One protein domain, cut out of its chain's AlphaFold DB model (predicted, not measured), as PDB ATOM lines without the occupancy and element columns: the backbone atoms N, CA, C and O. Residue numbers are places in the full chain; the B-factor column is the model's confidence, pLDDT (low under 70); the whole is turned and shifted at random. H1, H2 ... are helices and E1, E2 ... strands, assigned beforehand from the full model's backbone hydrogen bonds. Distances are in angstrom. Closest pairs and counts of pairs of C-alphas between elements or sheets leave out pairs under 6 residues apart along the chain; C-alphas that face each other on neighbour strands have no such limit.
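This is residues 2 to 173 of the 179 residues of an uncharacterized protein of bacterium AM6 (UniProt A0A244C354). Picture a knot of crossing helices with H3 in the middle: H1, H2, H5 and H6 pack round it. A ribbon of two parallel strands, E1 and E2, lies along H2, and residues 40 to 45 of the loop between these strands stick out; a tiny antiparallel pair, E3 and E4, sits near one end of H3 and the beginning of H6, while the short H4 lies beyond H5. The printed part has 172 residues, with six named helices and four named strands in the order H1 E1 E2 H2 H3 E3 H4 H5 E4 H6, and its class is mostly helix. It is compact, with a radius of gyration of the C-alphas of 16.2 A, and spans 49 by 39 by 31 A.

Find C-alpha 2 at (148.714, 181.815, 291.291); from there H1 runs to residue 14, 19.1 A on. Next come the strands E1, residues 24 to 30, and E2, residues 49 to 55. H2, residues 59 to 81, is the longest helix at 32.0 A. H3, residues 92 to 107, starts at C-alpha 92 (163.259, 191.117, 273.152) and covers 22.5 A. Then read E3, residues 109 to 111; H4, residues 123 to 126; H5, residues 129 to 146, 26.0 A; and E4, residues 153 to 155. H6, residues 159 to 172, covers 19.7 A and ends at C-alpha 172 (168.119, 182.861, 279.833).

Start at the hub, H3, which touches four helices. Look at Ser 68 and Gly 99, the closest C-alphas of H2 and H3, 3.8 A apart; these helices touch at a steep tilt of 48 degrees, opposite ways. H3 touches H1 at Ala 102 and Ala 7, C-alphas 5.8 A apart, and H6 at Cys 101 and Cys 168, 6.3 A. With residues 92 to 97 alone it touches H5, closest at Pro 93 and Ala 137, 5.3 A. H1 and H2 touch at a shallow tilt of 30 degrees, closest at Ala 7 and Ala 71, 4.9 A; the helix packing is mostly crossed, with steep tilts more common than shallow ones. H4 is close to H5 but not clearly touching, 5.9 A between C-alphas 124 and 132. E1 and E2 are parallel, with N 25 and O 49 at 2.8 A; E3 and E4 are antiparallel, with N 110 and O 154 at 3.0 A. Every O i to N i+4 pair is within hydrogen-bond range in H2, H3, H5 and H6; H1 has 7 of 9, and H4 is too short for one.

The two C-alphas farthest apart, Val 43 and Ser 150, are 50.6 A apart. The printed part has no cut. The links E1 to E2 and E3 to H4 are long. Look for pLDDT under 70 at residues 29 to 50, 85 to 90 and 118 to 127.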
ATOM      1  N   HIS A   2     147.466 182.556 291.021       72.25
ATOM      2  CA  HIS A   2     148.714 181.815 291.291       72.25
ATOM      3  C   HIS A   2     149.675 181.761 290.079       72.25
ATOM      4  O   HIS A   2     150.866 181.999 290.232       72.25
ATOM      5  N   CYS A   3     149.170 181.541 288.858       82.88
ATOM      6  CA  CYS A   3     149.999 181.391 287.651       82.88
ATOM      7  C   CYS A   3     150.851 182.625 287.300       82.88
ATOM      8  O   CYS A   3     152.010 182.464 286.941       82.88
ATOM      9  N   ALA A   4     150.325 183.844 287.463       82.25
ATOM     10  CA  ALA A   4     151.082 185.071 287.204       82.25
ATOM     11  C   ALA A   4     152.265 185.230 288.174       82.25
ATOM     12  O   ALA A   4     153.351 185.609 287.754       82.25
ATOM     13  N   ALA A   5     152.084 184.878 289.453       82.44
ATOM     14  CA  ALA A   5     153.167 184.910 290.438       82.44
ATOM     15  C   ALA A   5     154.262 183.887 290.097       82.44
ATOM     16  O   ALA A   5     155.448 184.206 290.128       82.44
ATOM     17  N   HIS A   6     153.862 182.669 289.710       86.56
ATOM     18  CA  HIS A   6     154.795 181.638 289.245       86.56
ATOM     19  C   HIS A   6     155.535 182.064 287.975       86.56
ATOM     20  O   HIS A   6     156.742 181.858 287.894       86.56
ATOM     21  N   ALA A   7     154.848 182.706 287.028       88.56
ATOM     22  CA  ALA A   7     155.439 183.217 285.795       88.56
ATOM     23  C   ALA A   7     156.442 184.350 286.065       88.56
ATOM     24  O   ALA A   7     157.545 184.327 285.531       88.56
ATOM     25  N   ALA A   8     156.099 185.290 286.949       86.81
ATOM     26  CA  ALA A   8     156.975 186.378 287.382       86.81
ATOM     27  C   ALA A   8     158.231 185.879 288.116       86.81
ATOM     28  O   ALA A   8     159.302 186.474 288.006       86.81
ATOM     29  N   ARG A   9     158.116 184.771 288.858       86.50
ATOM     30  CA  ARG A   9     159.229 184.197 289.620       86.50
ATOM     31  C   ARG A   9     160.328 183.622 288.727       86.50
ATOM     32  O   ARG A   9     161.488 183.696 289.122       86.50
ATOM     33  N   GLN A  10     160.004 183.066 287.555       88.81
ATOM     34  CA  GLN A  10     161.009 182.393 286.714       88.81
ATOM     35  C   GLN A  10     162.134 183.350 286.267       88.81
ATOM     36  O   GLN A  10     163.297 183.037 286.530       88.81
ATOM     37  N   PRO A  11     161.852 184.539 285.687       86.38
ATOM     38  CA  PRO A  11     162.910 185.468 285.294       86.38
ATOM     39  C   PRO A  11     163.626 186.118 286.483       86.38
ATOM     40  O   PRO A  11     164.827 186.364 286.408       86.38
ATOM     41  N   LEU A  12     162.925 186.372 287.596       85.50
ATOM     42  CA  LEU A  12     163.556 186.885 288.819       85.50
ATOM     43  C   LEU A  12     164.576 185.886 289.372       85.50
ATOM     44  O   LEU A  12     165.689 186.276 289.716       85.50
ATOM     45  N   HIS A  13     164.226 184.599 289.397       87.31
ATOM     46  CA  HIS A  13     165.147 183.545 289.810       87.31
ATOM     47  C   HIS A  13     166.343 183.439 288.871       87.31
ATOM     48  O   HIS A  13     167.482 183.363 289.328       87.31
ATOM     49  N   ALA A  14     166.096 183.486 287.562       85.31
ATOM     50  CA  ALA A  14     167.151 183.465 286.558       85.31
ATOM     51  C   ALA A  14     168.152 184.625 286.707       85.31
ATOM     52  O   ALA A  14     169.341 184.456 286.451       85.31
ATOM     53  N   ALA A  15     167.685 185.787 287.169       84.56
ATOM     54  CA  ALA A  15     168.520 186.951 287.449       84.56
ATOM     55  C   ALA A  15     169.158 186.949 288.857       84.56
ATOM     56  O   ALA A  15     169.822 187.919 289.219       84.56
ATOM     57  N   GLY A  16     168.950 185.906 289.672       82.94
ATOM     58  CA  GLY A  16     169.454 185.839 291.049       82.94
ATOM     59  C   GLY A  16     168.714 186.746 292.043       82.94
ATOM     60  O   GLY A  16     169.241 187.048 293.108       82.94
ATOM     61  N   LEU A  17     167.492 187.179 291.721       82.00
ATOM     62  CA  LEU A  17     166.687 188.146 292.486       82.00
ATOM     63  C   LEU A  17     165.599 187.479 293.350       82.00
ATOM     64  O   LEU A  17     164.537 188.061 293.572       82.00
ATOM     65  N   ASN A  18     165.857 186.264 293.838       76.25
ATOM     66  CA  ASN A  18     164.880 185.362 294.470       76.25
ATOM     67  C   ASN A  18     164.038 185.968 295.603       76.25
ATOM     68  O   ASN A  18     162.854 185.653 295.699       76.25
ATOM     69  N   ASP A  19     164.624 186.850 296.411       70.50
ATOM     70  CA  ASP A  19     163.972 187.444 297.587       70.50
ATOM     71  C   ASP A  19     163.508 188.887 297.348       70.50
ATOM     72  O   ASP A  19     163.245 189.637 298.289       70.50
ATOM     73  N   THR A  20     163.421 189.313 296.085       70.56
ATOM     74  CA  THR A  20     163.113 190.708 295.772       70.56
ATOM     75  C   THR A  20     161.602 190.949 295.734       70.56
ATOM     76  O   THR A  20     160.921 190.405 294.858       70.56
ATOM     77  N   PRO A  21     161.042 191.790 296.626       70.19
ATOM     78  CA  PRO A  21     159.621 192.098 296.598       70.19
ATOM     79  C   PRO A  21     159.296 192.977 295.383       70.19
ATOM     80  O   PRO A  21     159.727 194.127 295.300       70.19
ATOM     81  N   VAL A  22     158.489 192.451 294.459       71.94
ATOM     82  CA  VAL A  22     157.946 193.205 293.320       71.94
ATOM     83  C   VAL A  22     156.430 193.283 293.448       71.94
ATOM     84  O   VAL A  22     155.748 192.264 293.559       71.94
ATOM     85  N   ARG A  23     155.885 194.503 293.420       74.06
ATOM     86  CA  ARG A  23     154.438 194.729 293.366       74.06
ATOM     87  C   ARG A  23     153.997 194.807 291.912       74.06
ATOM     88  O   ARG A  23     154.455 195.663 291.162       74.06
ATOM     89  N   TYR A  24     153.078 193.936 291.522       71.00
ATOM     90  CA  TYR A  24     152.498 193.942 290.187       71.00
ATOM     91  C   TYR A  24     150.984 193.779 290.263       71.00
ATOM     92  O   TYR A  24     150.443 193.207 291.211       71.00
ATOM     93  N   GLN A  25     150.305 194.297 289.249       74.19
ATOM     94  CA  GLN A  25     148.863 194.234 289.106       74.19
ATOM     95  C   GLN A  25     148.528 193.567 287.774       74.19
ATOM     96  O   GLN A  25     148.962 194.009 286.715       74.19
ATOM     97  N   VAL A  26     147.725 192.508 287.823       72.44
ATOM     98  CA  VAL A  26     147.121 191.905 286.631       72.44
ATOM     99  C   VAL A  26     145.643 192.243 286.646       72.44
ATOM    100  O   VAL A  26     144.941 191.894 287.593       72.44
ATOM    101  N   THR A  27     145.179 192.916 285.600       74.38
ATOM    102  CA  THR A  27     143.776 193.294 285.438       74.38
ATOM    103  C   THR A  27     143.219 192.603 284.199       74.38
ATOM    104  O   THR A  27     143.784 192.707 283.112       74.38
ATOM    105  N   ILE A  28     142.107 191.889 284.355       71.31
ATOM    106  CA  ILE A  28     141.351 191.337 283.229       71.31
ATOM    107  C   ILE A  28     140.282 192.371 282.873       71.31
ATOM    108  O   ILE A  28     139.516 192.784 283.742       71.31
ATOM    109  N   VAL A  29     140.278 192.835 281.628       67.44
ATOM    110  CA  VAL A  29     139.413 193.917 281.139       67.44
ATOM    111  C   VAL A  29     138.463 193.382 280.078       67.44
ATOM    112  O   VAL A  29     138.879 192.587 279.255       67.44
ATOM    113  N   SER A  30     137.197 193.800 280.059       58.34
ATOM    114  CA  SER A  30     136.309 193.475 278.931       58.34
ATOM    115  C   SER A  30     136.838 194.123 277.644       58.34
ATOM    116  O   SER A  30     137.332 195.251 277.664       58.34
ATOM    117  N   ASP A  31     136.737 193.402 276.530       57.53
ATOM    118  CA  ASP A  31     137.135 193.814 275.180       57.53
ATOM    119  C   ASP A  31     136.214 194.878 274.541       57.53
ATOM    120  O   ASP A  31     136.453 195.283 273.405       57.53
ATOM    121  N   GLY A  32     135.207 195.378 275.274       45.72
ATOM    122  CA  GLY A  32     134.143 196.291 274.830       45.72
ATOM    123  C   GLY A  32     134.544 197.711 274.390       45.72
ATOM    124  O   GLY A  32     133.776 198.650 274.587       45.72
ATOM    125  N   GLY A  33     135.725 197.902 273.794       43.03
ATOM    126  CA  GLY A  33     136.049 199.090 272.993       43.03
ATOM    127  C   GLY A  33     136.416 200.369 273.758       43.03
ATOM    128  O   GLY A  33     136.472 201.439 273.155       43.03
ATOM    129  N   GLY A  34     136.680 200.298 275.064       40.25
ATOM    130  CA  GLY A  34     137.125 201.461 275.840       40.25
ATOM    131  C   GLY A  34     138.542 201.926 275.467       40.25
ATOM    132  O   GLY A  34     139.463 201.115 275.372       40.25
ATOM    133  N   ILE A  35     138.737 203.241 275.304       39.34
ATOM    134  CA  ILE A  35     140.072 203.860 275.282       39.34
ATOM    135  C   ILE A  35     140.525 204.022 276.731       39.34
ATOM    136  O   ILE A  35     139.892 204.737 277.509       39.34
ATOM    137  N   TRP A  36     141.630 203.373 277.093       48.69
ATOM    138  CA  TRP A  36     142.118 203.374 278.468       48.69
ATOM    139  C   TRP A  36     143.253 204.370 278.666       48.69
ATOM    140  O   TRP A  36     144.241 204.385 277.931       48.69
ATOM    141  N   GLN A  37     143.105 205.195 279.699       40.50
ATOM    142  CA  GLN A  37     144.153 206.082 280.180       40.50
ATOM    143  C   GLN A  37     145.028 205.345 281.190       40.50
ATOM    144  O   GLN A  37     144.534 204.631 282.065       40.50
ATOM    145  N   GLN A  38     146.339 205.543 281.078       43.09
ATOM    146  CA  GLN A  38     147.295 205.093 282.080       43.09
ATOM    147  C   GLN A  38     146.874 205.666 283.447       43.09
ATOM    148  O   GLN A  38     146.656 206.878 283.536       43.09
ATOM    149  N   PRO A  39     146.729 204.847 284.508       43.44
ATOM    150  CA  PRO A  39     146.438 205.381 285.830       43.44
ATOM    151  C   PRO A  39     147.523 206.390 286.221       43.44
ATOM    152  O   PRO A  39     148.696 206.224 285.866       43.44
ATOM    153  N   ALA A  40     147.114 207.456 286.914       46.69
ATOM    154  CA  ALA A  40     148.015 208.511 287.363       46.69
ATOM    155  C   ALA A  40     149.251 207.897 288.038       46.69
ATOM    156  O   ALA A  40     149.130 206.932 288.797       46.69
ATOM    157  N   ARG A  41     150.438 208.442 287.725       50.19
ATOM    158  CA  ARG A  41     151.721 207.973 288.271       50.19
ATOM    159  C   ARG A  41     151.577 207.700 289.774       50.19
ATOM    160  O   ARG A  41     151.081 208.581 290.482       50.19
ATOM    161  N   PRO A  42     152.000 206.525 290.269       46.28
ATOM    162  CA  PRO A  42     151.906 206.231 291.687       46.28
ATOM    163  C   PRO A  42     152.646 207.303 292.497       46.28
ATOM    164  O   PRO A  42     153.731 207.751 292.129       46.28
ATOM    165  N   VAL A  43     152.039 207.705 293.615       48.88
ATOM    166  CA  VAL A  43     152.529 208.756 294.532       48.88
ATOM    167  C   VAL A  43     153.842 208.346 295.231       48.88
ATOM    168  O   VAL A  43     154.504 209.167 295.860       48.88
ATOM    169  N   ARG A  44     154.257 207.078 295.102       49.16
ATOM    170  CA  ARG A  44     155.523 206.539 295.616       49.16
ATOM    171  C   ARG A  44     156.384 205.993 294.474       49.16
ATOM    172  O   ARG A  44     155.822 205.456 293.521       49.16
ATOM    173  N   PRO A  45     157.724 206.018 294.596       48.06
ATOM    174  CA  PRO A  45     158.651 205.407 293.638       48.06
ATOM    175  C   PRO A  45     158.662 203.866 293.723       48.06
ATOM    176  O   PRO A  45     159.691 203.232 293.514       48.06
ATOM    177  N   GLU A  46     157.534 203.246 294.069       53.41
ATOM    178  CA  GLU A  46     157.392 201.794 294.032       53.41
ATOM    179  C   GLU A  46     157.186 201.371 292.572       53.41
ATOM    180  O   GLU A  46     156.376 201.954 291.847       53.41
ATOM    181  N   LEU A  47     157.946 200.370 292.124       55.06
ATOM    182  CA  LEU A  47     157.900 199.864 290.755       55.06
ATOM    183  C   LEU A  47     156.625 199.022 290.583       55.06
ATOM    184  O   LEU A  47     156.648 197.807 290.741       55.06
ATOM    185  N   VAL A  48     155.494 199.689 290.341       61.91
ATOM    186  CA  VAL A  48     154.212 199.035 290.054       61.91
ATOM    187  C   VAL A  48     154.140 198.739 288.564       61.91
ATOM    188  O   VAL A  48     154.139 199.660 287.744       61.91
ATOM    189  N   VAL A  49     154.056 197.457 288.215       65.69
ATOM    190  CA  VAL A  49     153.844 197.018 286.829       65.69
ATOM    191  C   VAL A  49     152.421 196.512 286.672       65.69
ATOM    192  O   VAL A  49     151.986 195.639 287.422       65.69
ATOM    193  N   ALA A  50     151.690 197.092 285.724       68.06
ATOM    194  CA  ALA A  50     150.298 196.766 285.454       68.06
ATOM    195  C   ALA A  50     150.164 196.105 284.078       68.06
ATOM    196  O   ALA A  50     150.616 196.661 283.079       68.06
ATOM    197  N   PHE A  51     149.518 194.941 284.041       70.00
ATOM    198  CA  PHE A  51     149.185 194.223 282.813       70.00
ATOM    199  C   PHE A  51     147.676 194.169 282.629       70.00
ATOM    200  O   PHE A  51     146.936 193.925 283.590       70.00
ATOM    201  N   TRP A  52     147.236 194.338 281.385       73.06
ATOM    202  CA  TRP A  52     145.833 194.244 281.007       73.06
ATOM    203  C   TRP A  52     145.634 193.133 279.992       73.06
ATOM    204  O   TRP A  52     146.320 193.084 278.972       73.06
ATOM    205  N   PHE A  53     144.672 192.260 280.270       73.94
ATOM    206  CA  PHE A  53     144.313 191.164 279.379       73.94
ATOM    207  C   PHE A  53     142.839 191.276 279.002       73.94
ATOM    208  O   PHE A  53     142.013 191.362 279.915       73.94
ATOM    209  N   PRO A  54     142.490 191.276 277.703       70.25
ATOM    210  CA  PRO A  54     141.097 191.237 277.296       70.25
ATOM    211  C   PRO A  54     140.463 189.932 277.787       70.25
ATOM    212  O   PRO A  54     141.014 188.848 277.586       70.25
ATOM    213  N   ALA A  55     139.326 190.053 278.460       70.25
ATOM    214  CA  ALA A  55     138.449 188.948 278.773       70.25
ATOM    215  C   ALA A  55     137.893 188.403 277.457       70.25
ATOM    216  O   ALA A  55     137.549 189.162 276.557       70.25
ATOM    217  N   GLY A  56     137.815 187.085 277.368       70.19
ATOM    218  CA  GLY A  56     137.151 186.379 276.287       70.19
ATOM    219  C   GLY A  56     136.593 185.071 276.827       70.19
ATOM    220  O   GLY A  56     136.858 184.710 277.978       70.19
ATOM    221  N   ASP A  57     135.848 184.357 275.993       77.06
ATOM    222  CA  ASP A  57     135.133 183.146 276.416       77.06
ATOM    223  C   ASP A  57     136.070 181.955 276.700       77.06
ATOM    224  O   ASP A  57     135.694 181.003 277.384       77.06
ATOM    225  N   ASP A  58     137.318 182.014 276.221       85.69
ATOM    226  CA  ASP A  58     138.328 180.981 276.442       85.69
ATOM    227  C   ASP A  58     139.241 181.320 277.635       85.69
ATOM    228  O   ASP A  58     140.269 182.003 277.526       85.69
ATOM    229  N   ALA A  59     138.873 180.786 278.802       85.12
ATOM    230  CA  ALA A  59     139.643 180.932 280.033       85.12
ATOM    231  C   ALA A  59     141.048 180.300 279.954       85.12
ATOM    232  O   ALA A  59     141.970 180.786 280.617       85.12
ATOM    233  N   ALA A  60     141.237 179.241 279.158       86.94
ATOM    234  CA  ALA A  60     142.532 178.583 279.002       86.94
ATOM    235  C   ALA A  60     143.472 179.435 278.138       86.94
ATOM    236  O   ALA A  60     144.629 179.650 278.509       86.94
ATOM    237  N   ALA A  61     142.963 180.008 277.044       84.69
ATOM    238  CA  ALA A  61     143.707 180.961 276.224       84.69
ATOM    239  C   ALA A  61     144.073 182.230 277.007       84.69
ATOM    240  O   ALA A  61     145.213 182.700 276.927       84.69
ATOM    241  N   LEU A  62     143.145 182.759 277.814       85.06
ATOM    242  CA  LEU A  62     143.422 183.890 278.702       85.06
ATOM    243  C   LEU A  62     144.527 183.546 279.706       85.06
ATOM    244  O   LEU A  62     145.477 184.311 279.869       85.06
ATOM    245  N   ARG A  63     144.435 182.383 280.359       88.62
ATOM    246  CA  ARG A  63     145.446 181.917 281.311       88.62
ATOM    247  C   ARG A  63     146.823 181.788 280.660       88.62
ATOM    248  O   ARG A  63     147.796 182.282 281.230       88.62
ATOM    249  N   ALA A  64     146.901 181.189 279.474       89.50
ATOM    250  CA  ALA A  64     148.145 181.064 278.725       89.50
ATOM    251  C   ALA A  64     148.748 182.444 278.406       89.50
ATOM    252  O   ALA A  64     149.938 182.671 278.625       89.50
ATOM    253  N   ARG A  65     147.921 183.403 277.973       87.12
ATOM    254  CA  ARG A  65     148.369 184.774 277.703       87.12
ATOM    255  C   ARG A  65     148.863 185.484 278.963       87.12
ATOM    256  O   ARG A  65     149.898 186.139 278.920       87.12
ATOM    257  N   VAL A  66     148.177 185.309 280.095       87.62
ATOM    258  CA  VAL A  66     148.633 185.838 281.390       87.62
ATOM    259  C   VAL A  66     150.009 185.282 281.746       87.62
ATOM    260  O   VAL A  66     150.886 186.054 282.126       87.62
ATOM    261  N   VAL A  67     150.223 183.971 281.607       90.81
ATOM    262  CA  VAL A  67     151.511 183.330 281.913       90.81
ATOM    263  C   VAL A  67     152.625 183.856 281.010       90.81
ATOM    264  O   VAL A  67     153.637 184.341 281.520       90.81
ATOM    265  N   SER A  68     152.442 183.799 279.689       91.19
ATOM    266  CA  SER A  68     153.503 184.153 278.744       91.19
ATOM    267  C   SER A  68     153.864 185.635 278.801       91.19
ATOM    268  O   SER A  68     155.046 185.967 278.879       91.19
ATOM    269  N   THR A  69     152.872 186.528 278.837       88.50
ATOM    270  CA  THR A  69     153.111 187.973 278.934       88.50
ATOM    271  C   THR A  69     153.732 188.344 280.274       88.50
ATOM    272  O   THR A  69     154.672 189.131 280.302       88.50
ATOM    273  N   THR A  70     153.281 187.757 281.389       88.38
ATOM    274  CA  THR A  70     153.885 188.074 282.692       88.38
ATOM    275  C   THR A  70     155.360 187.676 282.720       88.38
ATOM    276  O   THR A  70     156.189 188.477 283.139       88.38
ATOM    277  N   ALA A  71     155.721 186.482 282.240       91.88
ATOM    278  CA  ALA A  71     157.121 186.056 282.194       91.88
ATOM    279  C   ALA A  71     157.974 186.903 281.231       91.88
ATOM    280  O   ALA A  71     159.108 187.242 281.570       91.88
ATOM    281  N   HIS A  72     157.431 187.291 280.074       91.81
ATOM    282  CA  HIS A  72     158.095 188.199 279.134       91.81
ATOM    283  C   HIS A  72     158.449 189.534 279.801       91.81
ATOM    284  O   HIS A  72     159.594 189.977 279.788       91.81
ATOM    285  N   GLU A  73     157.476 190.166 280.446       87.62
ATOM    286  CA  GLU A  73     157.658 191.495 281.024       87.62
ATOM    287  C   GLU A  73     158.534 191.450 282.279       87.62
ATOM    288  O   GLU A  73     159.388 192.312 282.494       87.62
ATOM    289  N   PHE A  74     158.408 190.390 283.083       88.00
ATOM    290  CA  PHE A  74     159.304 190.170 284.215       88.00
ATOM    291  C   PHE A  74     160.737 189.854 283.801       88.00
ATOM    292  O   PHE A  74     161.641 190.151 284.575       88.00
ATOM    293  N   HIS A  75     160.984 189.341 282.594       89.06
ATOM    294  CA  HIS A  75     162.344 189.252 282.067       89.06
ATOM    295  C   HIS A  75     162.962 190.648 281.879       89.06
ATOM    296  O   HIS A  75     164.075 190.902 282.348       89.06
ATOM    297  N   HIS A  76     162.225 191.603 281.304       86.19
ATOM    298  CA  HIS A  76     162.689 192.996 281.188       86.19
ATOM    299  C   HIS A  76     162.910 193.661 282.553       86.19
ATOM    300  O   HIS A  76     163.893 194.382 282.750       86.19
ATOM    301  N   ILE A  77     162.019 193.409 283.515       84.44
ATOM    302  CA  ILE A  77     162.149 193.924 284.887       84.44
ATOM    303  C   ILE A  77     163.388 193.331 285.561       84.44
ATOM    304  O   ILE A  77     164.235 194.081 286.042       84.44
ATOM    305  N   ALA A  78     163.522 192.004 285.563       84.88
ATOM    306  CA  ALA A  78     164.603 191.296 286.239       84.88
ATOM    307  C   ALA A  78     165.977 191.710 285.696       84.88
ATOM    308  O   ALA A  78     166.889 192.009 286.462       84.88
ATOM    309  N   THR A  79     166.105 191.820 284.374       82.56
ATOM    310  CA  THR A  79     167.347 192.268 283.728       82.56
ATOM    311  C   THR A  79     167.688 193.718 284.068       82.56
ATOM    312  O   THR A  79     168.840 194.025 284.381       82.56
ATOM    313  N   THR A  80     166.686 194.603 284.097       81.31
ATOM    314  CA  THR A  80     166.859 195.996 284.534       81.31
ATOM    315  C   THR A  80     167.311 196.065 285.997       81.31
ATOM    316  O   THR A  80     168.228 196.818 286.327       81.31
ATOM    317  N   MET A  81     166.699 195.270 286.877       81.19
ATOM    318  CA  MET A  81     167.021 195.228 288.308       81.19
ATOM    319  C   MET A  81     168.404 194.632 288.588       81.19
ATOM    320  O   MET A  81     169.088 195.093 289.495       81.19
ATOM    321  N   ALA A  82     168.856 193.687 287.764       82.19
ATOM    322  CA  ALA A  82     170.211 193.140 287.801       82.19
ATOM    323  C   ALA A  82     171.290 194.121 287.282       82.19
ATOM    324  O   ALA A  82     172.444 193.738 287.097       82.19
ATOM    325  N   GLY A  83     170.936 195.384 287.008       76.69
ATOM    326  CA  GLY A  83     171.872 196.417 286.558       76.69
ATOM    327  C   GLY A  83     172.319 196.265 285.103       76.69
ATOM    328  O   GLY A  83     173.226 196.971 284.655       76.69
ATOM    329  N   GLN A  84     171.691 195.372 284.335       73.38
ATOM    330  CA  GLN A  84     171.999 195.215 282.922       73.38
ATOM    331  C   GLN A  84     171.390 196.396 282.154       73.38
ATOM    332  O   GLN A  84     170.204 196.705 282.279       73.38
ATOM    333  N   ARG A  85     172.221 197.122 281.388       57.81
ATOM    334  CA  ARG A  85     171.785 198.336 280.680       57.81
ATOM    335  C   ARG A  85     170.608 198.029 279.750       57.81
ATOM    336  O   ARG A  85     170.662 197.121 278.926       57.81
ATOM    337  N   ARG A  86     169.581 198.875 279.851       56.19
ATOM    338  CA  ARG A  86     168.333 198.851 279.082       56.19
ATOM    339  C   ARG A  86     168.561 199.267 277.625       56.19
ATOM    340  O   ARG A  86     168.177 200.367 277.250       56.19
ATOM    341  N   TRP A  87     169.247 198.458 276.819       42.97
ATOM    342  CA  TRP A  87     169.497 198.787 275.412       42.97
ATOM    343  C   TRP A  87     169.321 197.581 274.482       42.97
ATOM    344  O   TRP A  87     170.110 196.643 274.496       42.97
ATOM    345  N   GLY A  88     168.333 197.700 273.591       45.53
ATOM    346  CA  GLY A  88     168.374 197.108 272.255       45.53
ATOM    347  C   GLY A  88     167.500 195.876 272.036       45.53
ATOM    348  O   GLY A  88     167.292 195.063 272.927       45.53
ATOM    349  N   ALA A  89     167.063 195.718 270.784       49.44
ATOM    350  CA  ALA A  89     166.319 194.584 270.226       49.44
ATOM    351  C   ALA A  89     166.961 193.193 270.454       49.44
ATOM    352  O   ALA A  89     166.409 192.193 270.017       49.44
ATOM    353  N   HIS A  90     168.108 193.121 271.133       56.06
ATOM    354  CA  HIS A  90     168.824 191.894 271.464       56.06
ATOM    355  C   HIS A  90     168.169 191.085 272.592       56.06
ATOM    356  O   HIS A  90     168.339 189.875 272.612       56.06
ATOM    357  N   ARG A  91     167.396 191.717 273.489       76.06
ATOM    358  CA  ARG A  91     166.758 191.029 274.637       76.06
ATOM    359  C   ARG A  91     165.277 190.739 274.456       76.06
ATOM    360  O   ARG A  91     164.697 189.936 275.172       76.06
ATOM    361  N   GLU A  92     164.658 191.375 273.473       86.88
ATOM    362  CA  GLU A  92     163.259 191.117 273.152       86.88
ATOM    363  C   GLU A  92     163.005 189.646 272.767       86.88
ATOM    364  O   GLU A  92     162.046 189.062 273.275       86.88
ATOM    365  N   PRO A  93     163.870 188.984 271.965       89.69
ATOM    366  CA  PRO A  93     163.742 187.551 271.722       89.69
ATOM    367  C   PRO A  93     163.851 186.719 273.010       89.69
ATOM    368  O   PRO A  93     163.085 185.776 273.180       89.69
ATOM    369  N   GLU A  94     164.747 187.077 273.936       91.38
ATOM    370  CA  GLU A  94     164.902 186.401 275.236       91.38
ATOM    371  C   GLU A  94     163.647 186.543 276.108       91.38
ATOM    372  O   GLU A  94     163.230 185.582 276.753       91.38
ATOM    373  N   ALA A  95     162.984 187.700 276.075       91.25
ATOM    374  CA  ALA A  95     161.710 187.909 276.755       91.25
ATOM    375  C   ALA A  95     160.582 187.054 276.141       91.25
ATOM    376  O   ALA A  95     159.782 186.452 276.860       91.25
ATOM    377  N   TYR A  96     160.528 186.923 274.812       93.31
ATOM    378  CA  TYR A  96     159.605 185.987 274.155       93.31
ATOM    379  C   TYR A  96     159.909 184.522 274.488       93.31
ATOM    380  O   TYR A  96     158.979 183.751 274.736       93.31
ATOM    381  N   LEU A  97     161.192 184.155 274.554       94.75
ATOM    382  CA  LEU A  97     161.627 182.841 275.015       94.75
ATOM    383  C   LEU A  97     161.167 182.602 276.460       94.75
ATOM    384  O   LEU A  97     160.546 181.578 276.725       94.75
ATOM    385  N   ALA A  98     161.355 183.566 277.369       94.81
ATOM    386  CA  ALA A  98     160.887 183.485 278.754       94.81
ATOM    387  C   ALA A  98     159.377 183.206 278.844       94.81
ATOM    388  O   ALA A  98     158.952 182.363 279.637       94.81
ATOM    389  N   GLY A  99     158.573 183.848 277.991       94.56
ATOM    390  CA  GLY A  99     157.137 183.586 277.879       94.56
ATOM    391  C   GLY A  99     156.806 182.144 277.476       94.56
ATOM    392  O   GLY A  99     155.971 181.502 278.115       94.56
ATOM    393  N   ALA A 100     157.478 181.613 276.451       95.19
ATOM    394  CA  ALA A 100     157.283 180.238 275.984       95.19
ATOM    395  C   ALA A 100     157.760 179.193 277.012       95.19
ATOM    396  O   ALA A 100     157.066 178.211 277.274       95.19
ATOM    397  N   CYS A 101     158.911 179.431 277.643       95.06
ATOM    398  CA  CYS A 101     159.455 178.570 278.691       95.06
ATOM    399  C   CYS A 101     158.536 178.528 279.918       95.06
ATOM    400  O   CYS A 101     158.308 177.459 280.483       95.06
ATOM    401  N   ALA A 102     157.976 179.675 280.322       95.06
ATOM    402  CA  ALA A 102     157.044 179.745 281.443       95.06
ATOM    403  C   ALA A 102     155.742 178.987 281.159       95.06
ATOM    404  O   ALA A 102     155.257 178.290 282.046       95.06
ATOM    405  N   LEU A 103     155.211 179.072 279.934       94.81
ATOM    406  CA  LEU A 103     154.053 178.277 279.515       94.81
ATOM    407  C   LEU A 103     154.317 176.781 279.681       94.81
ATOM    408  O   LEU A 103     153.590 176.120 280.415       94.81
ATOM    409  N   LEU A 104     155.400 176.276 279.088       95.44
ATOM    410  CA  LEU A 104     155.749 174.860 279.187       95.44
ATOM    411  C   LEU A 104     155.975 174.422 280.643       95.44
ATOM    412  O   LEU A 104     155.515 173.362 281.062       95.44
ATOM    413  N   ALA A 105     156.674 175.240 281.432       93.06
ATOM    414  CA  ALA A 105     156.992 174.916 282.817       93.06
ATOM    415  C   ALA A 105     155.757 174.915 283.734       93.06
ATOM    416  O   ALA A 105     155.680 174.077 284.632       93.06
ATOM    417  N   ILE A 106     154.817 175.845 283.543       91.94
ATOM    418  CA  ILE A 106     153.677 176.060 284.451       91.94
ATOM    419  C   ILE A 106     152.444 175.272 284.010       91.94
ATOM    420  O   ILE A 106     151.748 174.716 284.858       91.94
ATOM    421  N   GLU A 107     152.163 175.231 282.710       92.38
ATOM    422  CA  GLU A 107     150.981 174.559 282.160       92.38
ATOM    423  C   GLU A 107     151.267 173.094 281.793       92.38
ATOM    424  O   GLU A 107     150.337 172.336 281.539       92.38
ATOM    425  N   GLY A 108     152.537 172.672 281.790       93.44
ATOM    426  CA  GLY A 108     152.945 171.295 281.482       93.44
ATOM    427  C   GLY A 108     152.943 170.966 279.987       93.44
ATOM    428  O   GLY A 108     153.472 169.934 279.584       93.44
ATOM    429  N   GLU A 109     152.418 171.861 279.155       94.50
ATOM    430  CA  GLU A 109     152.442 171.761 277.704       94.50
ATOM    431  C   GLU A 109     152.679 173.126 277.060       94.50
ATOM    432  O   GLU A 109     152.357 174.173 277.625       94.50
ATOM    433  N   LEU A 110     153.225 173.107 275.849       95.31
ATOM    434  CA  LEU A 110     153.289 174.269 274.973       95.31
ATOM    435  C   LEU A 110     152.746 173.868 273.608       95.31
ATOM    436  O   LEU A 110     153.213 172.908 272.993       95.31
ATOM    437  N   ARG A 111     151.753 174.610 273.127       94.44
ATOM    438  CA  ARG A 111     151.132 174.379 271.823       94.44
ATOM    439  C   ARG A 111     151.696 175.325 270.778       94.44
ATOM    440  O   ARG A 111     152.033 176.473 271.068       94.44
ATOM    441  N   ARG A 112     151.770 174.868 269.531       91.88
ATOM    442  CA  ARG A 112     152.345 175.625 268.416       91.88
ATOM    443  C   ARG A 112     151.561 176.914 268.150       91.88
ATOM    444  O   ARG A 112     152.126 177.890 267.657       91.88
ATOM    445  N   GLU A 113     150.266 176.946 268.459       89.75
ATOM    446  CA  GLU A 113     149.412 178.138 268.406       89.75
ATOM    447  C   GLU A 113     149.702 179.185 269.478       89.75
ATOM    448  O   GLU A 113     149.357 180.349 269.289       89.75
ATOM    449  N   GLN A 114     150.387 178.802 270.554       91.31
ATOM    450  CA  GLN A 114     150.791 179.703 271.632       91.31
ATOM    451  C   GLN A 114     152.161 180.345 271.381       91.31
ATOM    452  O   GLN A 114     152.566 181.223 272.144       91.31
ATOM    453  N   LEU A 115     152.882 179.928 270.330       90.88
ATOM    454  CA  LEU A 115     154.159 180.536 269.963       90.88
ATOM    455  C   LEU A 115     153.975 182.014 269.586       90.88
ATOM    456  O   LEU A 115     152.970 182.376 268.960       90.88
ATOM    457  N   PRO A 116     154.943 182.876 269.944       84.75
ATOM    458  CA  PRO A 116     154.879 184.284 269.596       84.75
ATOM    459  C   PRO A 116     154.921 184.474 268.078       84.75
ATOM    460  O   PRO A 116     155.395 183.620 267.332       84.75
ATOM    461  N   GLY A 117     154.414 185.617 267.619       73.25
ATOM    462  CA  GLY A 117     154.589 186.018 266.229       73.25
ATOM    463  C   GLY A 117     153.624 185.418 265.204       73.25
ATOM    464  O   GLY A 117     153.953 185.255 264.034       73.25
ATOM    465  N   ARG A 118     152.395 185.110 265.630       63.81
ATOM    466  CA  ARG A 118     151.257 184.870 264.721       63.81
ATOM    467  C   ARG A 118     150.483 186.150 264.380       63.81
ATOM    468  O   ARG A 118     149.332 186.079 263.959       63.81
ATOM    469  N   HIS A 119     151.071 187.319 264.632       59.56
ATOM    470  CA  HIS A 119     150.424 188.595 264.347       59.56
ATOM    471  C   HIS A 119     150.422 188.862 262.836       59.56
ATOM    472  O   HIS A 119     151.406 188.564 262.163       59.56
ATOM    473  N   ASP A 120     149.322 189.402 262.304       57.66
ATOM    474  CA  ASP A 120     149.249 189.810 260.899       57.66
ATOM    475  C   ASP A 120     150.169 191.027 260.679       57.66
ATOM    476  O   ASP A 120     149.898 192.087 261.249       57.66
ATOM    477  N   PRO A 121     151.206 190.939 259.822       58.12
ATOM    478  CA  PRO A 121     152.089 192.068 259.521       58.12
ATOM    479  C   PRO A 121     151.355 193.300 258.970       58.12
ATOM    480  O   PRO A 121     151.894 194.404 258.957       58.12
ATOM    481  N   ARG A 122     150.119 193.146 258.481       56.94
ATOM    482  CA  ARG A 122     149.285 194.267 258.027       56.94
ATOM    483  C   ARG A 122     148.744 195.095 259.194       56.94
ATOM    484  O   ARG A 122     148.595 196.309 259.045       56.94
ATOM    485  N   ALA A 123     148.519 194.478 260.355       59.72
ATOM    486  CA  ALA A 123     148.122 195.167 261.583       59.72
ATOM    487  C   ALA A 123     149.282 195.971 262.211       59.72
ATOM    488  O   ALA A 123     149.038 196.959 262.904       59.72
ATOM    489  N   ASP A 124     150.534 195.646 261.866       60.00
ATOM    490  CA  ASP A 124     151.732 196.373 262.319       60.00
ATOM    491  C   ASP A 124     151.868 197.783 261.727       60.00
ATOM    492  O   ASP A 124     152.585 198.623 262.278       60.00
ATOM    493  N   SER A 125     151.195 198.067 260.608       60.09
ATOM    494  CA  SER A 125     151.290 199.360 259.912       60.09
ATOM    495  C   SER A 125     150.806 200.544 260.761       60.09
ATOM    496  O   SER A 125     151.283 201.664 260.581       60.09
ATOM    497  N   LEU A 126     149.916 200.282 261.723       66.25
ATOM    498  CA  LEU A 126     149.349 201.270 262.643       66.25
ATOM    499  C   LEU A 126     150.093 201.341 263.988       66.25
ATOM    500  O   LEU A 126     149.766 202.177 264.830       66.25
ATOM    501  N   LEU A 127     151.090 200.479 264.212       67.25
ATOM    502  CA  LEU A 127     151.789 200.385 265.490       67.25
ATOM    503  C   LEU A 127     152.997 201.338 265.572       67.25
ATOM    504  O   LEU A 127     153.732 201.523 264.592       67.25
ATOM    505  N   PRO A 128     153.297 201.892 266.765       76.06
ATOM    506  CA  PRO A 128     154.541 202.617 267.002       76.06
ATOM    507  C   PRO A 128     155.772 201.771 266.648       76.06
ATOM    508  O   PRO A 128     155.788 200.554 266.826       76.06
ATOM    509  N   ALA A 129     156.862 202.417 266.224       76.31
ATOM    510  CA  ALA A 129     158.082 201.721 265.796       76.31
ATOM    511  C   ALA A 129     158.656 200.755 266.854       76.31
ATOM    512  O   ALA A 129     159.259 199.747 266.497       76.31
ATOM    513  N   ALA A 130     158.478 201.047 268.147       72.38
ATOM    514  CA  ALA A 130     158.874 200.146 269.228       72.38
ATOM    515  C   ALA A 130     158.027 198.864 269.262       72.38
ATOM    516  O   ALA A 130     158.594 197.777 269.319       72.38
ATOM    517  N   ALA A 131     156.702 198.989 269.141       73.62
ATOM    518  CA  ALA A 131     155.783 197.854 269.095       73.62
ATOM    519  C   ALA A 131     156.028 196.978 267.856       73.62
ATOM    520  O   ALA A 131     156.088 195.762 267.974       73.62
ATOM    521  N   ARG A 132     156.318 197.584 266.698       75.50
ATOM    522  CA  ARG A 132     156.727 196.846 265.489       75.50
ATOM    523  C   ARG A 132     158.018 196.047 265.676       75.50
ATOM    524  O   ARG A 132     158.119 194.910 265.230       75.50
ATOM    525  N   ARG A 133     159.037 196.639 266.312       78.88
ATOM    526  CA  ARG A 133     160.297 195.927 266.601       78.88
ATOM    527  C   ARG A 133     160.077 194.765 267.565       78.88
ATOM    528  O   ARG A 133     160.669 193.713 267.356       78.88
ATOM    529  N   SER A 134     159.227 194.966 268.571       79.94
ATOM    530  CA  SER A 134     158.800 193.916 269.495       79.94
ATOM    531  C   SER A 134     158.097 192.779 268.751       79.94
ATOM    532  O   SER A 134     158.584 191.652 268.762       79.94
ATOM    533  N   GLY A 135     157.071 193.093 267.954       80.94
ATOM    534  CA  GLY A 135     156.366 192.117 267.117       80.94
ATOM    535  C   GLY A 135     157.296 191.321 266.195       80.94
ATOM    536  O   GLY A 135     157.218 190.095 266.151       80.94
ATOM    537  N   ASN A 136     158.255 191.983 265.540       83.81
ATOM    538  CA  ASN A 136     159.259 191.311 264.710       83.81
ATOM    539  C   ASN A 136     160.160 190.356 265.505       83.81
ATOM    540  O   ASN A 136     160.425 189.251 265.036       83.81
ATOM    541  N   ALA A 137     160.610 190.745 266.700       87.00
ATOM    542  CA  ALA A 137     161.366 189.849 267.572       87.00
ATOM    543  C   ALA A 137     160.524 188.633 267.993       87.00
ATOM    544  O   ALA A 137     161.039 187.515 268.024       87.00
ATOM    545  N   GLY A 138     159.226 188.836 268.232       87.75
ATOM    546  CA  GLY A 138     158.262 187.766 268.483       87.75
ATOM    547  C   GLY A 138     158.122 186.811 267.299       87.75
ATOM    548  O   GLY A 138     158.175 185.601 267.497       87.75
ATOM    549  N   ASN A 139     158.023 187.336 266.073       87.38
ATOM    550  CA  ASN A 139     158.001 186.550 264.831       87.38
ATOM    551  C   ASN A 139     159.262 185.696 264.680       87.38
ATOM    552  O   ASN A 139     159.171 184.489 264.458       87.38
ATOM    553  N   THR A 140     160.439 186.304 264.837       89.31
ATOM    554  CA  THR A 140     161.716 185.591 264.740       89.31
ATOM    555  C   THR A 140     161.826 184.500 265.801       89.31
ATOM    556  O   THR A 140     162.123 183.357 265.468       89.31
ATOM    557  N   MET A 141     161.527 184.816 267.066       92.19
ATOM    558  CA  MET A 141     161.598 183.833 268.147       92.19
ATOM    559  C   MET A 141     160.570 182.709 267.963       92.19
ATOM    560  O   MET A 141     160.893 181.540 268.155       92.19
ATOM    561  N   GLY A 142     159.353 183.030 267.520       91.75
ATOM    562  CA  GLY A 142     158.326 182.041 267.202       91.75
ATOM    563  C   GLY A 142     158.774 181.056 266.127       91.75
ATOM    564  O   GLY A 142     158.552 179.857 266.271       91.75
ATOM    565  N   GLN A 143     159.453 181.534 265.081       91.62
ATOM    566  CA  GLN A 143     160.047 180.680 264.048       91.62
ATOM    567  C   GLN A 143     161.180 179.809 264.601       91.62
ATOM    568  O   GLN A 143     161.204 178.613 264.329       91.62
ATOM    569  N   SER A 144     162.080 180.365 265.417       93.00
ATOM    570  CA  SER A 144     163.150 179.586 266.056       93.00
ATOM    571  C   SER A 144     162.600 178.480 266.959       93.00
ATOM    572  O   SER A 144     163.106 177.361 266.942       93.00
ATOM    573  N   LEU A 145     161.528 178.760 267.702       94.81
ATOM    574  CA  LEU A 145     160.901 177.794 268.600       94.81
ATOM    575  C   LEU A 145     160.203 176.647 267.864       94.81
ATOM    576  O   LEU A 145     160.105 175.560 268.425       94.81
ATOM    577  N   GLN A 146     159.772 176.836 266.611       93.81
ATOM    578  CA  GLN A 146     159.169 175.754 265.819       93.81
ATOM    579  C   GLN A 146     160.111 174.560 265.634       93.81
ATOM    580  O   GLN A 146     159.628 173.440 265.507       93.81
ATOM    581  N   ALA A 147     161.431 174.771 265.677       93.56
ATOM    582  CA  ALA A 147     162.415 173.700 265.545       93.56
ATOM    583  C   ALA A 147     162.326 172.638 266.659       93.56
ATOM    584  O   ALA A 147     162.793 171.520 266.463       93.56
ATOM    585  N   PHE A 148     161.711 172.960 267.804       94.50
ATOM    586  CA  PHE A 148     161.481 172.003 268.893       94.50
ATOM    587  C   PHE A 148     160.230 171.134 268.691       94.50
ATOM    588  O   PHE A 148     160.027 170.201 269.455       94.50
ATOM    589  N   PHE A 149     159.374 171.434 267.709       95.00
ATOM    590  CA  PHE A 149     158.063 170.803 267.557       95.00
ATOM    591  C   PHE A 149     158.039 169.800 266.396       95.00
ATOM    592  O   PHE A 149     157.901 170.211 265.242       95.00
ATOM    593  N   SER A 150     158.009 168.495 266.676       90.50
ATOM    594  CA  SER A 150     157.622 167.478 265.680       90.50
ATOM    595  C   SER A 150     156.107 167.416 265.449       90.50
ATOM    596  O   SER A 150     155.654 166.991 264.386       90.50
ATOM    597  N   ARG A 151     155.308 167.863 266.425       91.88
ATOM    598  CA  ARG A 151     153.832 167.884 266.401       91.88
ATOM    599  C   ARG A 151     153.292 169.269 266.758       91.88
ATOM    600  O   ARG A 151     154.050 170.209 266.948       91.88
ATOM    601  N   ASP A 152     151.974 169.418 266.862       93.44
ATOM    602  CA  ASP A 152     151.352 170.703 267.221       93.44
ATOM    603  C   ASP A 152     151.481 171.073 268.704       93.44
ATOM    604  O   ASP A 152     151.158 172.192 269.090       93.44
ATOM    605  N   ARG A 153     151.974 170.165 269.549       94.88
ATOM    606  CA  ARG A 153     152.247 170.428 270.963       94.88
ATOM    607  C   ARG A 153     153.470 169.654 271.430       94.88
ATOM    608  O   ARG A 153     153.693 168.548 270.943       94.88
ATOM    609  N   ILE A 154     154.155 170.213 272.416       95.62
ATOM    610  CA  ILE A 154     155.203 169.552 273.199       95.62
ATOM    611  C   ILE A 154     154.742 169.454 274.656       95.62
ATOM    612  O   ILE A 154     154.065 170.355 275.161       95.62
ATOM    613  N   GLN A 155     155.069 168.353 275.323       96.44
ATOM    614  CA  GLN A 155     154.804 168.136 276.744       96.44
ATOM    615  C   GLN A 155     156.085 168.369 277.537       96.44
ATOM    616  O   GLN A 155     157.170 168.003 277.104       96.44
ATOM    617  N   ARG A 156     155.967 168.942 278.734       94.06
ATOM    618  CA  ARG A 156     157.108 169.279 279.601       94.06
ATOM    619  C   ARG A 156     158.081 168.111 279.786       94.06
ATOM    620  O   ARG A 156     159.294 168.313 279.754       94.06
ATOM    621  N   ASP A 157     157.531 166.912 279.956       93.88
ATOM    622  CA  ASP A 157     158.279 165.708 280.312       93.88
ATOM    623  C   ASP A 157     158.574 164.796 279.112       93.88
ATOM    624  O   ASP A 157     159.053 163.675 279.297       93.88
ATOM    625  N   ASP A 158     158.316 165.233 277.879       94.69
ATOM    626  CA  ASP A 158     158.804 164.523 276.695       94.69
ATOM    627  C   ASP A 158     160.214 164.998 276.293       94.69
ATOM    628  O   ASP A 158     160.849 165.823 276.958       94.69
ATOM    629  N   GLU A 159     160.785 164.388 275.254       95.25
ATOM    630  CA  GLU A 159     162.128 164.741 274.787       95.25
ATOM    631  C   GLU A 159     162.218 166.193 274.300       95.25
ATOM    632  O   GLU A 159     163.189 166.884 274.625       95.25
ATOM    633  N   GLU A 160     161.195 166.659 273.589       95.88
ATOM    634  CA  GLU A 160     161.116 167.989 272.987       95.88
ATOM    635  C   GLU A 160     160.963 169.069 274.058       95.88
ATOM    636  O   GLU A 160     161.706 170.055 274.066       95.88
ATOM    637  N   GLY A 161     160.072 168.853 275.027       95.38
ATOM    638  CA  GLY A 161     159.879 169.734 276.168       95.38
ATOM    639  C   GLY A 161     161.119 169.815 277.046       95.38
ATOM    640  O   GLY A 161     161.561 170.915 277.390       95.38
ATOM    641  N   ARG A 162     161.774 168.681 277.331       95.19
ATOM    642  CA  ARG A 162     163.061 168.695 278.041       95.19
ATOM    643  C   ARG A 162     164.153 169.413 277.251       95.19
ATOM    644  O   ARG A 162     164.976 170.101 277.855       95.19
ATOM    645  N   ALA A 163     164.194 169.254 275.928       95.88
ATOM    646  CA  ALA A 163     165.148 169.957 275.075       95.88
ATOM    647  C   ALA A 163     164.924 171.473 275.106       95.88
ATOM    648  O   ALA A 163     165.887 172.218 275.309       95.88
ATOM    649  N   LEU A 164     163.671 171.924 274.996       95.75
ATOM    650  CA  LEU A 164     163.333 173.339 275.103       95.75
ATOM    651  C   LEU A 164     163.698 173.891 276.484       95.75
ATOM    652  O   LEU A 164     164.363 174.914 276.570       95.75
ATOM    653  N   LEU A 165     163.357 173.201 277.572       94.88
ATOM    654  CA  LEU A 165     163.682 173.665 278.927       94.88
ATOM    655  C   LEU A 165     165.194 173.718 279.193       94.88
ATOM    656  O   LEU A 165     165.665 174.649 279.847       94.88
ATOM    657  N   ARG A 166     165.987 172.792 278.632       95.06
ATOM    658  CA  ARG A 166     167.457 172.908 278.649       95.06
ATOM    659  C   ARG A 166     167.936 174.137 277.883       95.06
ATOM    660  O   ARG A 166     168.848 174.814 278.359       95.06
ATOM    661  N   HIS A 167     167.341 174.432 276.729       94.75
ATOM    662  CA  HIS A 167     167.647 175.644 275.974       94.75
ATOM    663  C   HIS A 167     167.293 176.906 276.776       94.75
ATOM    664  O   HIS A 167     168.127 177.797 276.885       94.75
ATOM    665  N   CYS A 168     166.127 176.944 277.429       93.50
ATOM    666  CA  CYS A 168     165.723 178.028 278.330       93.50
ATOM    667  C   CYS A 168     166.741 178.244 279.462       93.50
ATOM    668  O   CYS A 168     167.120 179.377 279.755       93.50
ATOM    669  N   HIS A 169     167.218 177.164 280.085       91.44
ATOM    670  CA  HIS A 169     168.233 177.251 281.132       91.44
ATOM    671  C   HIS A 169     169.545 177.863 280.616       91.44
ATOM    672  O   HIS A 169     170.068 178.792 281.223       91.44
ATOM    673  N   HIS A 170     170.043 177.394 279.469       90.69
ATOM    674  CA  HIS A 170     171.297 177.887 278.891       90.69
ATOM    675  C   HIS A 170     171.195 179.321 278.366       90.69
ATOM    676  O   HIS A 170     172.130 180.098 278.530       90.69
ATOM    677  N   ALA A 171     170.086 179.663 277.710       90.62
ATOM    678  CA  ALA A 171     169.928 180.947 277.039       90.62
ATOM    679  C   ALA A 171     169.586 182.076 278.014       90.62
ATOM    680  O   ALA A 171     170.101 183.180 277.873       90.62
ATOM    681  N   ILE A 172     168.709 181.811 278.989       90.06
ATOM    682  CA  ILE A 172     168.119 182.861 279.833       90.06
ATOM    683  C   ILE A 172     168.127 182.526 281.326       90.06
ATOM    684  O   ILE A 172     167.463 183.214 282.093       90.06
ATOM    685  N   GLY A 173     168.836 181.477 281.755       86.19
ATOM    686  CA  GLY A 173     169.002 181.139 283.174       86.19
ATOM    687  C   GLY A 173     167.743 180.610 283.864       86.19
ATOM    688  O   GLY A 173     167.697 180.568 285.093       86.19
TER     689      GLY A 173